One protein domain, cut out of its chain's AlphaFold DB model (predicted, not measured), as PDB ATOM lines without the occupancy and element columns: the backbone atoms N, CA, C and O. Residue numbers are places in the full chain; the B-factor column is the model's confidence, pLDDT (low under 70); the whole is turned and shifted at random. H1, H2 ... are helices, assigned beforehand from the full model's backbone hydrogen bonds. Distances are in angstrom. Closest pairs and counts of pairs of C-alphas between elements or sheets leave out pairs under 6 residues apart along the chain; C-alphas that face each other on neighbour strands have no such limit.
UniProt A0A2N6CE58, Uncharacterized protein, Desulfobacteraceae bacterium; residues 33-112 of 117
ATOM      1  N   PRO A  33      -7.324 -14.504 -30.273       86.12
ATOM      2  CA  PRO A  33      -6.637 -15.772 -30.521       86.12
ATOM      3  C   PRO A  33      -6.598 -16.192 -31.992       86.12
ATOM      4  O   PRO A  33      -5.658 -16.876 -32.390       86.12
ATOM      5  N   ALA A  34      -7.552 -15.734 -32.810       86.56
ATOM      6  CA  ALA A  34      -7.508 -15.940 -34.256       86.56
ATOM      7  C   ALA A  34      -6.211 -15.382 -34.872       86.56
ATOM      8  O   ALA A  34      -5.572 -16.067 -35.662       86.56
ATOM      9  N   ASP A  35      -5.730 -14.220 -34.412       87.94
ATOM     10  CA  ASP A  35      -4.477 -13.617 -34.894       87.94
ATOM     11  C   ASP A  35      -3.247 -14.498 -34.609       87.94
ATOM     12  O   ASP A  35      -2.228 -14.385 -35.291       87.94
ATOM     13  N   ALA A  36      -3.316 -15.351 -33.581       88.31
ATOM     14  CA  ALA A  36      -2.252 -16.290 -33.233       88.31
ATOM     15  C   ALA A  36      -2.321 -17.584 -34.057       88.31
ATOM     16  O   ALA A  36      -1.298 -18.242 -34.257       88.31
ATOM     17  N   TRP A  37      -3.518 -17.964 -34.504       90.50
ATOM     18  CA  TRP A  37      -3.814 -19.250 -35.140       90.50
ATOM     19  C   TRP A  37      -3.893 -19.179 -36.660       90.50
ATOM     20  O   TRP A  37      -3.763 -20.202 -37.331       90.50
ATOM     21  N   GLU A  38      -4.121 -17.990 -37.202       85.12
ATOM     22  CA  GLU A  38      -4.280 -17.766 -38.628       85.12
ATOM     23  C   GLU A  38      -2.958 -17.360 -39.292       85.12
ATOM     24  O   GLU A  38      -2.084 -16.741 -38.687       85.12
ATOM     25  N   MET A  39      -2.859 -17.678 -40.585       83.62
ATOM     26  CA  MET A  39      -1.775 -17.295 -41.497       83.62
ATOM     27  C   MET A  39      -0.399 -17.898 -41.171       83.62
ATOM     28  O   MET A  39       0.386 -17.390 -40.366       83.62
ATOM     29  N   TYR A  40      -0.072 -18.949 -41.921       89.38
ATOM     30  CA  TYR A  40       1.233 -19.597 -41.928       89.38
ATOM     31  C   TYR A  40       1.997 -19.272 -43.206       89.38
ATOM     32  O   TYR A  40       1.430 -19.220 -44.295       89.38
ATOM     33  N   ASP A  41       3.298 -19.066 -43.061       84.94
ATOM     34  CA  ASP A  41       4.217 -18.887 -44.169       84.94
ATOM     35  C   ASP A  41       4.637 -20.261 -44.708       84.94
ATOM     36  O   ASP A  41       5.611 -20.866 -44.255       84.94
ATOM     37  N   GLU A  42       3.872 -20.770 -45.674       83.12
ATOM     38  CA  GLU A  42       4.149 -22.043 -46.357       83.12
ATOM     39  C   GLU A  42       5.455 -22.003 -47.173       83.12
ATOM     40  O   GLU A  42       5.980 -23.045 -47.574       83.12
ATOM     41  N   THR A  43       6.005 -20.802 -47.403       82.44
ATOM     42  CA  THR A  43       7.309 -20.622 -48.043       82.44
ATOM     43  C   THR A  43       8.460 -20.796 -47.065       82.44
ATOM     44  O   THR A  43       9.594 -20.870 -47.513       82.44
ATOM     45  N   VAL A  44       8.213 -20.960 -45.761       81.44
ATOM     46  CA  VAL A  44       9.227 -21.215 -44.725       81.44
ATOM     47  C   VAL A  44       9.151 -22.667 -44.250       81.44
ATOM     48  O   VAL A  44       8.067 -23.221 -44.061       81.44
ATOM     49  N   GLU A  45      10.307 -23.313 -44.071       85.75
ATOM     50  CA  GLU A  45      10.345 -24.687 -43.556       85.75
ATOM     51  C   GLU A  45       9.697 -24.740 -42.168       85.75
ATOM     52  O   GLU A  45       9.869 -23.837 -41.354       85.75
ATOM     53  N   GLY A  46       8.903 -25.772 -41.897       84.75
ATOM     54  CA  GLY A  46       8.166 -25.877 -40.643       84.75
ATOM     55  C   GLY A  46       6.858 -25.086 -40.599       84.75
ATOM     56  O   GLY A  46       6.169 -25.204 -39.588       84.75
ATOM     57  N   TRP A  47       6.504 -24.352 -41.668       89.69
ATOM     58  CA  TRP A  47       5.317 -23.490 -41.777       89.69
ATOM     59  C   TRP A  47       5.204 -22.586 -40.553       89.69
ATOM     60  O   TRP A  47       4.476 -22.861 -39.601       89.69
ATOM     61  N   VAL A  48       5.999 -21.522 -40.544       91.88
ATOM     62  CA  VAL A  48       6.075 -20.591 -39.413       91.88
ATOM     63  C   VAL A  48       4.940 -19.565 -39.527       91.88
ATOM     64  O   VAL A  48       4.705 -19.062 -40.624       91.88
ATOM     65  N   PRO A  49       4.240 -19.198 -38.441       92.81
ATOM     66  CA  PRO A  49       3.227 -18.150 -38.496       92.81
ATOM     67  C   PRO A  49       3.786 -16.824 -39.023       92.81
ATOM     68  O   PRO A  49       4.884 -16.411 -38.639       92.81
ATOM     69  N   VAL A  50       3.020 -16.109 -39.850       91.56
ATOM     70  CA  VAL A  50       3.462 -14.845 -40.476       91.56
ATOM     71  C   VAL A  50       3.843 -13.794 -39.426       91.56
ATOM     72  O   VAL A  50       4.795 -13.040 -39.614       91.56
ATOM     73  N   TRP A  51       3.155 -13.785 -38.282       91.94
ATOM     74  CA  TRP A  51       3.430 -12.874 -37.169       91.94
ATOM     75  C   TRP A  51       4.722 -13.189 -36.399       91.94
ATOM     76  O   TRP A  51       5.175 -12.351 -35.614       91.94
ATOM     77  N   PHE A  52       5.319 -14.374 -36.572       92.38
ATOM     78  CA  PHE A  52       6.517 -14.751 -35.828       92.38
ATOM     79  C   PHE A  52       7.718 -13.902 -36.281       92.38
ATOM     80  O   PHE A  52       7.941 -13.800 -37.494       92.38
ATOM     81  N   PRO A  53       8.506 -13.317 -35.352       89.56
ATOM     82  CA  PRO A  53       9.523 -12.324 -35.684       89.56
ATOM     83  C   PRO A  53      10.501 -12.775 -36.769       89.56
ATOM     84  O   PRO A  53      11.042 -13.877 -36.721       89.56
ATOM     85  N   THR A  54      10.766 -11.883 -37.720       89.12
ATOM     86  CA  THR A  54      11.824 -12.025 -38.732       89.12
ATOM     87  C   THR A  54      13.128 -11.357 -38.307       89.12
ATOM     88  O   THR A  54      14.144 -11.513 -38.974       89.12
ATOM     89  N   ILE A  55      13.112 -10.597 -37.209       85.50
ATOM     90  CA  ILE A  55      14.255  -9.852 -36.686       85.50
ATOM     91  C   ILE A  55      14.305 -10.037 -35.170       85.50
ATOM     92  O   ILE A  55      13.286  -9.918 -34.479       85.50
ATOM     93  N   ASP A  56      15.498 -10.291 -34.646       79.75
ATOM     94  CA  ASP A  56      15.776 -10.227 -33.221       79.75
ATOM     95  C   ASP A  56      15.723  -8.772 -32.745       79.75
ATOM     96  O   ASP A  56      16.572  -7.950 -33.090       79.75
ATOM     97  N   ARG A  57      14.749  -8.436 -31.898       75.94
ATOM     98  CA  ARG A  57      14.611  -7.073 -31.365       75.94
ATOM     99  C   ARG A  57      15.764  -6.640 -30.452       75.94
ATOM    100  O   ARG A  57      15.923  -5.443 -30.246       75.94
ATOM    101  N   ARG A  58      16.540  -7.569 -29.879       76.31
ATOM    102  CA  ARG A  58      17.673  -7.244 -28.992       76.31
ATOM    103  C   ARG A  58      18.946  -6.950 -29.771       76.31
ATOM    104  O   ARG A  58      19.681  -6.042 -29.403       76.31
ATOM    105  N   THR A  59      19.212  -7.732 -30.812       80.62
ATOM    106  CA  THR A  59      20.464  -7.653 -31.582       80.62
ATOM    107  C   THR A  59      20.298  -6.941 -32.925       80.62
ATOM    108  O   THR A  59      21.292  -6.584 -33.549       80.62
ATOM    109  N   GLY A  60      19.062  -6.721 -33.382       80.31
ATOM    110  CA  GLY A  60      18.748  -6.145 -34.692       80.31
ATOM    111  C   GLY A  60      18.999  -7.098 -35.866       80.31
ATOM    112  O   GLY A  60      18.818  -6.707 -37.016       80.31
ATOM    113  N   ARG A  61      19.415  -8.342 -35.599       84.75
ATOM    114  CA  ARG A  61      19.748  -9.332 -36.626       84.75
ATOM    115  C   ARG A  61      18.478  -9.899 -37.256       84.75
ATOM    116  O   ARG A  61      17.598 -10.378 -36.544       84.75
ATOM    117  N   SER A  62      18.396  -9.878 -38.584       84.25
ATOM    118  CA  SER A  62      17.364 -10.608 -39.322       84.25
ATOM    119  C   SER A  62      17.629 -12.108 -39.267       84.25
ATOM    120  O   SER A  62      18.765 -12.540 -39.464       84.25
ATOM    121  N   TYR A  63      16.581 -12.889 -39.043       82.50
ATOM    122  CA  TYR A  63      16.631 -14.338 -39.145       82.50
ATOM    123  C   TYR A  63      16.443 -14.758 -40.597       82.50
ATOM    124  O   TYR A  63      15.502 -14.321 -41.265       82.50
ATOM    125  N   GLU A  64      17.310 -15.648 -41.067       85.56
ATOM    126  CA  GLU A  64      17.049 -16.389 -42.299       85.56
ATOM    127  C   GLU A  64      15.878 -17.361 -42.090       85.56
ATOM    128  O   GLU A  64      15.547 -17.724 -40.960       85.56
ATOM    129  N   GLU A  65      15.246 -17.817 -43.175       84.06
ATOM    130  CA  GLU A  65      14.063 -18.690 -43.118       84.06
ATOM    131  C   GLU A  65      14.290 -19.942 -42.255       84.06
ATOM    132  O   GLU A  65      13.436 -20.311 -41.450       84.06
ATOM    133  N   PHE A  66      15.463 -20.568 -42.386       84.00
ATOM    134  CA  PHE A  66      15.820 -21.768 -41.631       84.00
ATOM    135  C   PHE A  66      16.051 -21.473 -40.140       84.00
ATOM    136  O   PHE A  66      15.563 -22.199 -39.277       84.00
ATOM    137  N   GLU A  67      16.739 -20.374 -39.825       87.88
ATOM    138  CA  GLU A  67      16.954 -19.930 -38.443       87.88
ATOM    139  C   GLU A  67      15.621 -19.573 -37.772       87.88
ATOM    140  O   GLU A  67      15.365 -19.964 -36.632       87.88
ATOM    141  N   ARG A  68      14.726 -18.903 -38.505       89.25
ATOM    142  CA  ARG A  68      13.377 -18.554 -38.046       89.25
ATOM    143  C   ARG A  68      12.552 -19.801 -37.721       89.25
ATOM    144  O   ARG A  68      11.884 -19.822 -36.688       89.25
ATOM    145  N   ALA A  69      12.625 -20.836 -38.558       89.50
ATOM    146  CA  ALA A  69      11.954 -22.116 -38.337       89.50
ATOM    147  C   ALA A  69      12.458 -22.847 -37.084       89.50
ATOM    148  O   ALA A  69      11.651 -23.300 -36.270       89.50
ATOM    149  N   ILE A  70      13.782 -22.915 -36.901       90.31
ATOM    150  CA  ILE A  70      14.402 -23.514 -35.710       90.31
ATOM    151  C   ILE A  70      13.955 -22.770 -34.453       90.31
ATOM    152  O   ILE A  70      13.432 -23.381 -33.526       90.31
ATOM    153  N   LEU A  71      14.071 -21.441 -34.447       91.06
ATOM    154  CA  LEU A  71      13.689 -20.623 -33.297       91.06
ATOM    155  C   LEU A  71      12.205 -20.747 -32.958       91.06
ATOM    156  O   LEU A  71      11.835 -20.744 -31.783       91.06
ATOM    157  N   PHE A  72      11.345 -20.830 -33.971       93.06
ATOM    158  CA  PHE A  72       9.924 -21.068 -33.769       93.06
ATOM    159  C   PHE A  72       9.676 -22.427 -33.101       93.06
ATOM    160  O   PHE A  72       8.966 -22.482 -32.094       93.06
ATOM    161  N   ASN A  73      10.309 -23.494 -33.598       92.31
ATOM    162  CA  ASN A  73      10.197 -24.830 -33.016       92.31
ATOM    163  C   ASN A  73      10.692 -24.877 -31.563       92.31
ATOM    164  O   ASN A  73       9.971 -25.336 -30.679       92.31
ATOM    165  N   ASP A  74      11.876 -24.327 -31.295       93.19
ATOM    166  CA  ASP A  74      12.470 -24.321 -29.955       93.19
ATOM    167  C   ASP A  74      11.580 -23.581 -28.948       93.19
ATOM    168  O   ASP A  74      11.410 -24.004 -27.800       93.19
ATOM    169  N   ARG A  75      10.961 -22.470 -29.375       94.25
ATOM    170  CA  ARG A  75      10.045 -21.707 -28.520       94.25
ATOM    171  C   ARG A  75       8.723 -22.429 -28.287       94.25
ATOM    172  O   ARG A  75       8.232 -22.369 -27.160       94.25
ATOM    173  N   LEU A  76       8.169 -23.101 -29.299       94.06
ATOM    174  CA  LEU A  76       6.996 -23.963 -29.130       94.06
ATOM    175  C   LEU A  76       7.281 -25.076 -28.117       94.06
ATOM    176  O   LEU A  76       6.513 -25.259 -27.173       94.06
ATOM    177  N   GLU A  77       8.396 -25.791 -28.280       94.50
ATOM    178  CA  GLU A  77       8.775 -26.899 -27.404       94.50
ATOM    179  C   GLU A  77       9.006 -26.433 -25.960       94.50
ATOM    180  O   GLU A  77       8.535 -27.083 -25.024       94.50
ATOM    181  N   ARG A  78       9.666 -25.282 -25.758       95.44
ATOM    182  CA  ARG A  78       9.827 -24.686 -24.421       95.44
ATOM    183  C   ARG A  78       8.475 -24.464 -23.744       95.44
ATOM    184  O   ARG A  78       8.303 -24.880 -22.602       95.44
ATOM    185  N   ILE A  79       7.526 -23.824 -24.426       94.69
ATOM    186  CA  ILE A  79       6.213 -23.517 -23.838       94.69
ATOM    187  C   ILE A  79       5.430 -24.813 -23.588       94.69
ATOM    188  O   ILE A  79       4.835 -24.973 -22.524       94.69
ATOM    189  N   LEU A  80       5.479 -25.780 -24.511       93.44
ATOM    190  CA  LEU A  80       4.879 -27.106 -24.315       93.44
ATOM    191  C   LEU A  80       5.428 -27.802 -23.062       93.44
ATOM    192  O   LEU A  80       4.652 -28.365 -22.289       93.44
ATOM    193  N   LYS A  81       6.747 -27.743 -22.837       94.12
ATOM    194  CA  LYS A  81       7.393 -28.262 -21.622       94.12
ATOM    195  C   LYS A  81       6.916 -27.519 -20.375       94.12
ATOM    196  O   LYS A  81       6.504 -28.174 -19.423       94.12
ATOM    197  N   ALA A  82       6.894 -26.185 -20.399       92.62
ATOM    198  CA  ALA A  82       6.421 -25.364 -19.281       92.62
ATOM    199  C   ALA A  82       4.951 -25.657 -18.916       92.62
ATOM    200  O   ALA A  82       4.581 -25.678 -17.746       92.62
ATOM    201  N   MET A  83       4.118 -25.968 -19.913       88.75
ATOM    202  CA  MET A  83       2.714 -26.344 -19.725       88.75
ATOM    203  C   MET A  83       2.503 -27.826 -19.355       88.75
ATOM    204  O   MET A  83       1.354 -28.256 -19.237       88.75
ATOM    205  N   ASN A  84       3.567 -28.625 -19.185       89.81
ATOM    206  CA  ASN A  84       3.509 -30.085 -18.996       89.81
ATOM    207  C   ASN A  84       2.722 -30.812 -20.107       89.81
ATOM    208  O   ASN A  84       1.992 -31.773 -19.865       89.81
ATOM    209  N   ARG A  85       2.846 -30.325 -21.345       88.06
ATOM    210  CA  ARG A  85       2.233 -30.887 -22.561       88.06
ATOM    211  C   ARG A  85       3.268 -31.472 -23.522       88.06
ATOM    212  O   ARG A  85       2.938 -31.750 -24.672       88.06
ATOM    213  N   TRP A  86       4.509 -31.629 -23.060       86.94
ATOM    214  CA  TRP A  86       5.591 -32.262 -23.803       86.94
ATOM    215  C   TRP A  86       5.893 -33.664 -23.252       86.94
ATOM    216  O   TRP A  86       6.175 -33.778 -22.058       86.94
ATOM    217  N   PRO A  87       5.904 -34.715 -24.092       86.12
ATOM    218  CA  PRO A  87       5.510 -34.727 -25.502       86.12
ATOM    219  C   PRO A  87       3.999 -34.513 -25.680       86.12
ATOM    220  O   PRO A  87       3.220 -34.710 -24.748       86.12
ATOM    221  N   LEU A  88       3.576 -34.154 -26.895       87.88
ATOM    222  CA  LEU A  88       2.154 -34.044 -27.229       87.88
ATOM    223  C   LEU A  88       1.469 -35.418 -27.137       87.88
ATOM    224  O   LEU A  88       1.639 -36.277 -28.007       87.88
ATOM    225  N   TRP A  89       0.665 -35.617 -26.095       86.44
ATOM    226  CA  TRP A  89      -0.086 -36.850 -25.841       86.44
ATOM    227  C   TRP A  89      -1.598 -36.615 -25.842       86.44
ATOM    228  O   TRP A  89      -2.073 -35.497 -25.641       86.44
ATOM    229  N   GLY A  90      -2.350 -37.701 -26.037       90.25
ATOM    230  CA  GLY A  90      -3.811 -37.691 -26.061       90.25
ATOM    231  C   GLY A  90      -4.405 -37.820 -27.464       90.25
ATOM    232  O   GLY A  90      -3.716 -38.178 -28.424       90.25
ATOM    233  N   SER A  91      -5.707 -37.554 -27.567       94.19
ATOM    234  CA  SER A  91      -6.446 -37.569 -28.830       94.19
ATOM    235  C   SER A  91      -5.969 -36.457 -29.779       94.19
ATOM    236  O   SER A  91      -5.413 -35.455 -29.318       94.19
ATOM    237  N   PRO A  92      -6.219 -36.567 -31.098       94.94
ATOM    238  CA  PRO A  92      -5.867 -35.512 -32.051       94.94
ATOM    239  C   PRO A  92      -6.409 -34.134 -31.648       94.94
ATOM    240  O   PRO A  92      -5.687 -33.140 -31.684       94.94
ATOM    241  N   THR A  93      -7.644 -34.076 -31.141       94.62
ATOM    242  CA  THR A  93      -8.245 -32.848 -30.603       94.62
ATOM    243  C   THR A  93      -7.476 -32.302 -29.399       94.62
ATOM    244  O   THR A  93      -7.218 -31.104 -29.335       94.62
ATOM    245  N   GLN A  94      -7.057 -33.159 -28.460       92.50
ATOM    246  CA  GLN A  94      -6.265 -32.730 -27.300       92.50
ATOM    247  C   GLN A  94      -4.911 -32.152 -27.723       92.50
ATOM    248  O   GLN A  94      -4.484 -31.135 -27.175       92.50
ATOM    249  N   LYS A  95      -4.262 -32.755 -28.725       93.94
ATOM    250  CA  LYS A  95      -3.014 -32.235 -29.293       93.94
ATOM    251  C   LYS A  95      -3.229 -30.887 -29.980       93.94
ATOM    252  O   LYS A  95      -2.506 -29.943 -29.674       93.94
ATOM    253  N   LYS A  96      -4.264 -30.761 -30.822       94.75
ATOM    254  CA  LYS A  96      -4.646 -29.490 -31.457       94.75
ATOM    255  C   LYS A  96      -4.872 -28.392 -30.422       94.75
ATOM    256  O   LYS A  96      -4.359 -27.289 -30.573       94.75
ATOM    257  N   HIS A  97      -5.607 -28.694 -29.354       93.69
ATOM    258  CA  HIS A  97      -5.887 -27.734 -28.286       93.69
ATOM    259  C   HIS A  97      -4.614 -27.329 -27.545       93.69
ATOM    260  O   HIS A  97      -4.402 -26.141 -27.322       93.69
ATOM    261  N   ALA A  98      -3.734 -28.280 -27.217       93.25
ATOM    262  CA  ALA A  98      -2.449 -27.978 -26.587       93.25
ATOM    263  C   ALA A  98      -1.601 -27.033 -27.454       93.25
ATOM    264  O   ALA A  98      -1.101 -26.026 -26.956       93.25
ATOM    265  N   VAL A  99      -1.504 -27.308 -28.757       94.25
ATOM    266  CA  VAL A  99      -0.768 -26.466 -29.711       94.25
ATOM    267  C   VAL A  99      -1.419 -25.089 -29.858       94.25
ATOM    268  O   VAL A  99      -0.715 -24.085 -29.854       94.25
ATOM    269  N   ALA A 100      -2.751 -25.012 -29.904       93.38
ATOM    270  CA  ALA A 100      -3.481 -23.749 -29.975       93.38
ATOM    271  C   ALA A 100      -3.176 -22.829 -28.778       93.38
ATOM    272  O   ALA A 100      -2.910 -21.639 -28.963       93.38
ATOM    273  N   PHE A 101      -3.159 -23.372 -27.556       91.62
ATOM    274  CA  PHE A 101      -2.801 -22.598 -26.363       91.62
ATOM    275  C   PHE A 101      -1.334 -22.165 -26.369       91.62
ATOM    276  O   PHE A 101      -1.022 -21.030 -26.012       91.62
ATOM    277  N   VAL A 102      -0.437 -23.037 -26.823       93.25
ATOM    278  CA  VAL A 102       0.991 -22.727 -26.933       93.25
ATOM    279  C   VAL A 102       1.243 -21.618 -27.956       93.25
ATOM    280  O   VAL A 102       2.014 -20.701 -27.681       93.25
ATOM    281  N   LEU A 103       0.577 -21.661 -29.113       94.19
ATOM    282  CA  LEU A 103       0.655 -20.612 -30.132       94.19
ATOM    283  C   LEU A 103       0.142 -19.276 -29.598       94.19
ATOM    284  O   LEU A 103       0.771 -18.248 -29.835       94.19
ATOM    285  N   LEU A 104      -0.952 -19.292 -28.832       92.50
ATOM    286  CA  LEU A 104      -1.484 -18.094 -28.188       92.50
ATOM    287  C   LEU A 104      -0.490 -17.507 -27.175       92.50
ATOM    288  O   LEU A 104      -0.232 -16.303 -27.195       92.50
ATOM    289  N   GLN A 105       0.112 -18.348 -26.331       92.00
ATOM    290  CA  GLN A 105       1.147 -17.927 -25.386       92.00
ATOM    291  C   GLN A 105       2.364 -17.343 -26.119       92.00
ATOM    292  O   GLN A 105       2.818 -16.250 -25.785       92.00
ATOM    293  N   LEU A 106       2.852 -18.015 -27.166       94.06
ATOM    294  CA  LEU A 106       3.986 -17.555 -27.967       94.06
ATOM    295  C   LEU A 106       3.697 -16.218 -28.665       94.06
ATOM    296  O   LEU A 106       4.534 -15.312 -28.661       94.06
ATOM    297  N   PHE A 107       2.506 -16.068 -29.244       93.12
ATOM    298  CA  PHE A 107       2.049 -14.813 -29.836       93.12
ATOM    299  C   PHE A 107       2.086 -13.680 -28.808       93.12
ATOM    300  O   PHE A 107       2.646 -12.612 -29.070       93.12
ATOM    301  N   CYS A 108       1.574 -13.924 -27.602       90.81
ATOM    302  CA  CYS A 108       1.594 -12.927 -26.542       90.81
ATOM    303  C   CYS A 108       3.020 -12.585 -26.088       90.81
ATOM    304  O   CYS A 108       3.337 -11.406 -25.939       90.81
ATOM    305  N   GLU A 109       3.906 -13.571 -25.926       91.69
ATOM    306  CA  GLU A 109       5.317 -13.337 -25.584       91.69
ATOM    307  C   GLU A 109       6.032 -12.488 -26.647       91.69
ATOM    308  O   GLU A 109       6.705 -11.509 -26.320       91.69
ATOM    309  N   THR A 110       5.856 -12.803 -27.937       89.94
ATOM    310  CA  THR A 110       6.480 -12.036 -29.037       89.94
ATOM    311  C   THR A 110       5.987 -10.591 -29.121       89.94
ATOM    312  O   THR A 110       6.719  -9.705 -29.577       89.94
ATOM    313  N   ARG A 111       4.770 -10.328 -28.637       89.38
ATOM    314  CA  ARG A 111       4.187  -8.987 -28.542       89.38
ATOM    315  C   ARG A 111       4.404  -8.310 -27.185       89.38
ATOM    316  O   ARG A 111       3.944  -7.186 -27.019       89.38
ATOM    317  N   ALA A 112       5.130  -8.945 -26.262       87.62
ATOM    318  CA  ALA A 112       5.327  -8.479 -24.886       87.62
ATOM    319  C   ALA A 112       4.007  -8.257 -24.114       87.62
ATOM    320  O   ALA A 112       3.912  -7.376 -23.263       87.62
TER     321      ALA A 112
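AT A GLANCE: This is residues 33 to 112 of the 117 residues of an uncharacterized protein of Desulfobacteraceae bacterium (UniProt A0A2N6CE58). Two long helices, H2 and H3, cross at a wide angle, the later part of H2, residues 75 to 80, meeting residues 98 to 106 of H3, while the short helix H1 packs on H3 at residues 100 to 107. A long looped stretch, residues 38 to 64, joins H1 to H2 and reaches out to Gly 60, at one end of the longest axis, with the turn into H3 at Ser 91 at the other end. The printed part has 80 residues, with three named helices in the order H1, H2, H3 and no named strand, and its class is all helix. It is compact, with a radius of gyration of the C-alphas of 12.8 A, yet elongated in outline, spanning 39 by 24 by 21 A.

HOW THE PARTS SIT: H1, residues 33 to 37, touches H3, residues 92 to 110. H3 touches H1 with residues 100 to 107 alone, and the closest C-alphas of the two are those of Ala 36 and Leu 104, 5.4 A apart. After H1, residues 40 to 41 pair with residues 48 to 49 as strands do, antiparallel, in stretches too short to be named. H2, residues 65 to 82, is apart from H1. H2 touches H3 with residues 75 to 80 alone, and H3 touches H2 with residues 98 to 106 alone. The closest C-alphas of H2 and H3 are those of Ile 79 and Val 102, 6.1 A apart, and the two centres are 12.3 A apart. Their lines are about perpendicular, but only just, at 70.3 degrees. In H1, H2 and H3, every O i to N i+4 pair is within hydrogen-bond range.

IN THESE COORDINATES: H1 covers Pro 33 to Trp 37, with C-alpha 33 at (-6.637, -15.772, -30.521), and measures 6.4 A from first to last C-alpha. H2 covers Glu 65 to Ala 82 and measures 25.9 A from C-alpha 65 at (14.063, -18.690, -43.118) to its last C-alpha. H3, the longest helix with 19 residues, covers Pro 92 to Thr 110 and measures 26.7 A, ending with C-alpha 110 at (6.480, -12.036, -29.037).

THE WHOLE: The two C-alphas farthest apart in the domain are those of Gly 60 and Ser 91, 40.7 A. The first and last printed C-alphas, those of Pro 33 and Ala 112, are 15.1 A apart. The printed part has no cut. The link from H1 to H2, 27 residues, is long, and its C-alphas lie 7 to 20 A from the mean of all C-alphas. The link from H2 to H3, 9 residues, is short but not tight. The mean pLDDT of the printed part is 89.2, and no printed residue is under 70.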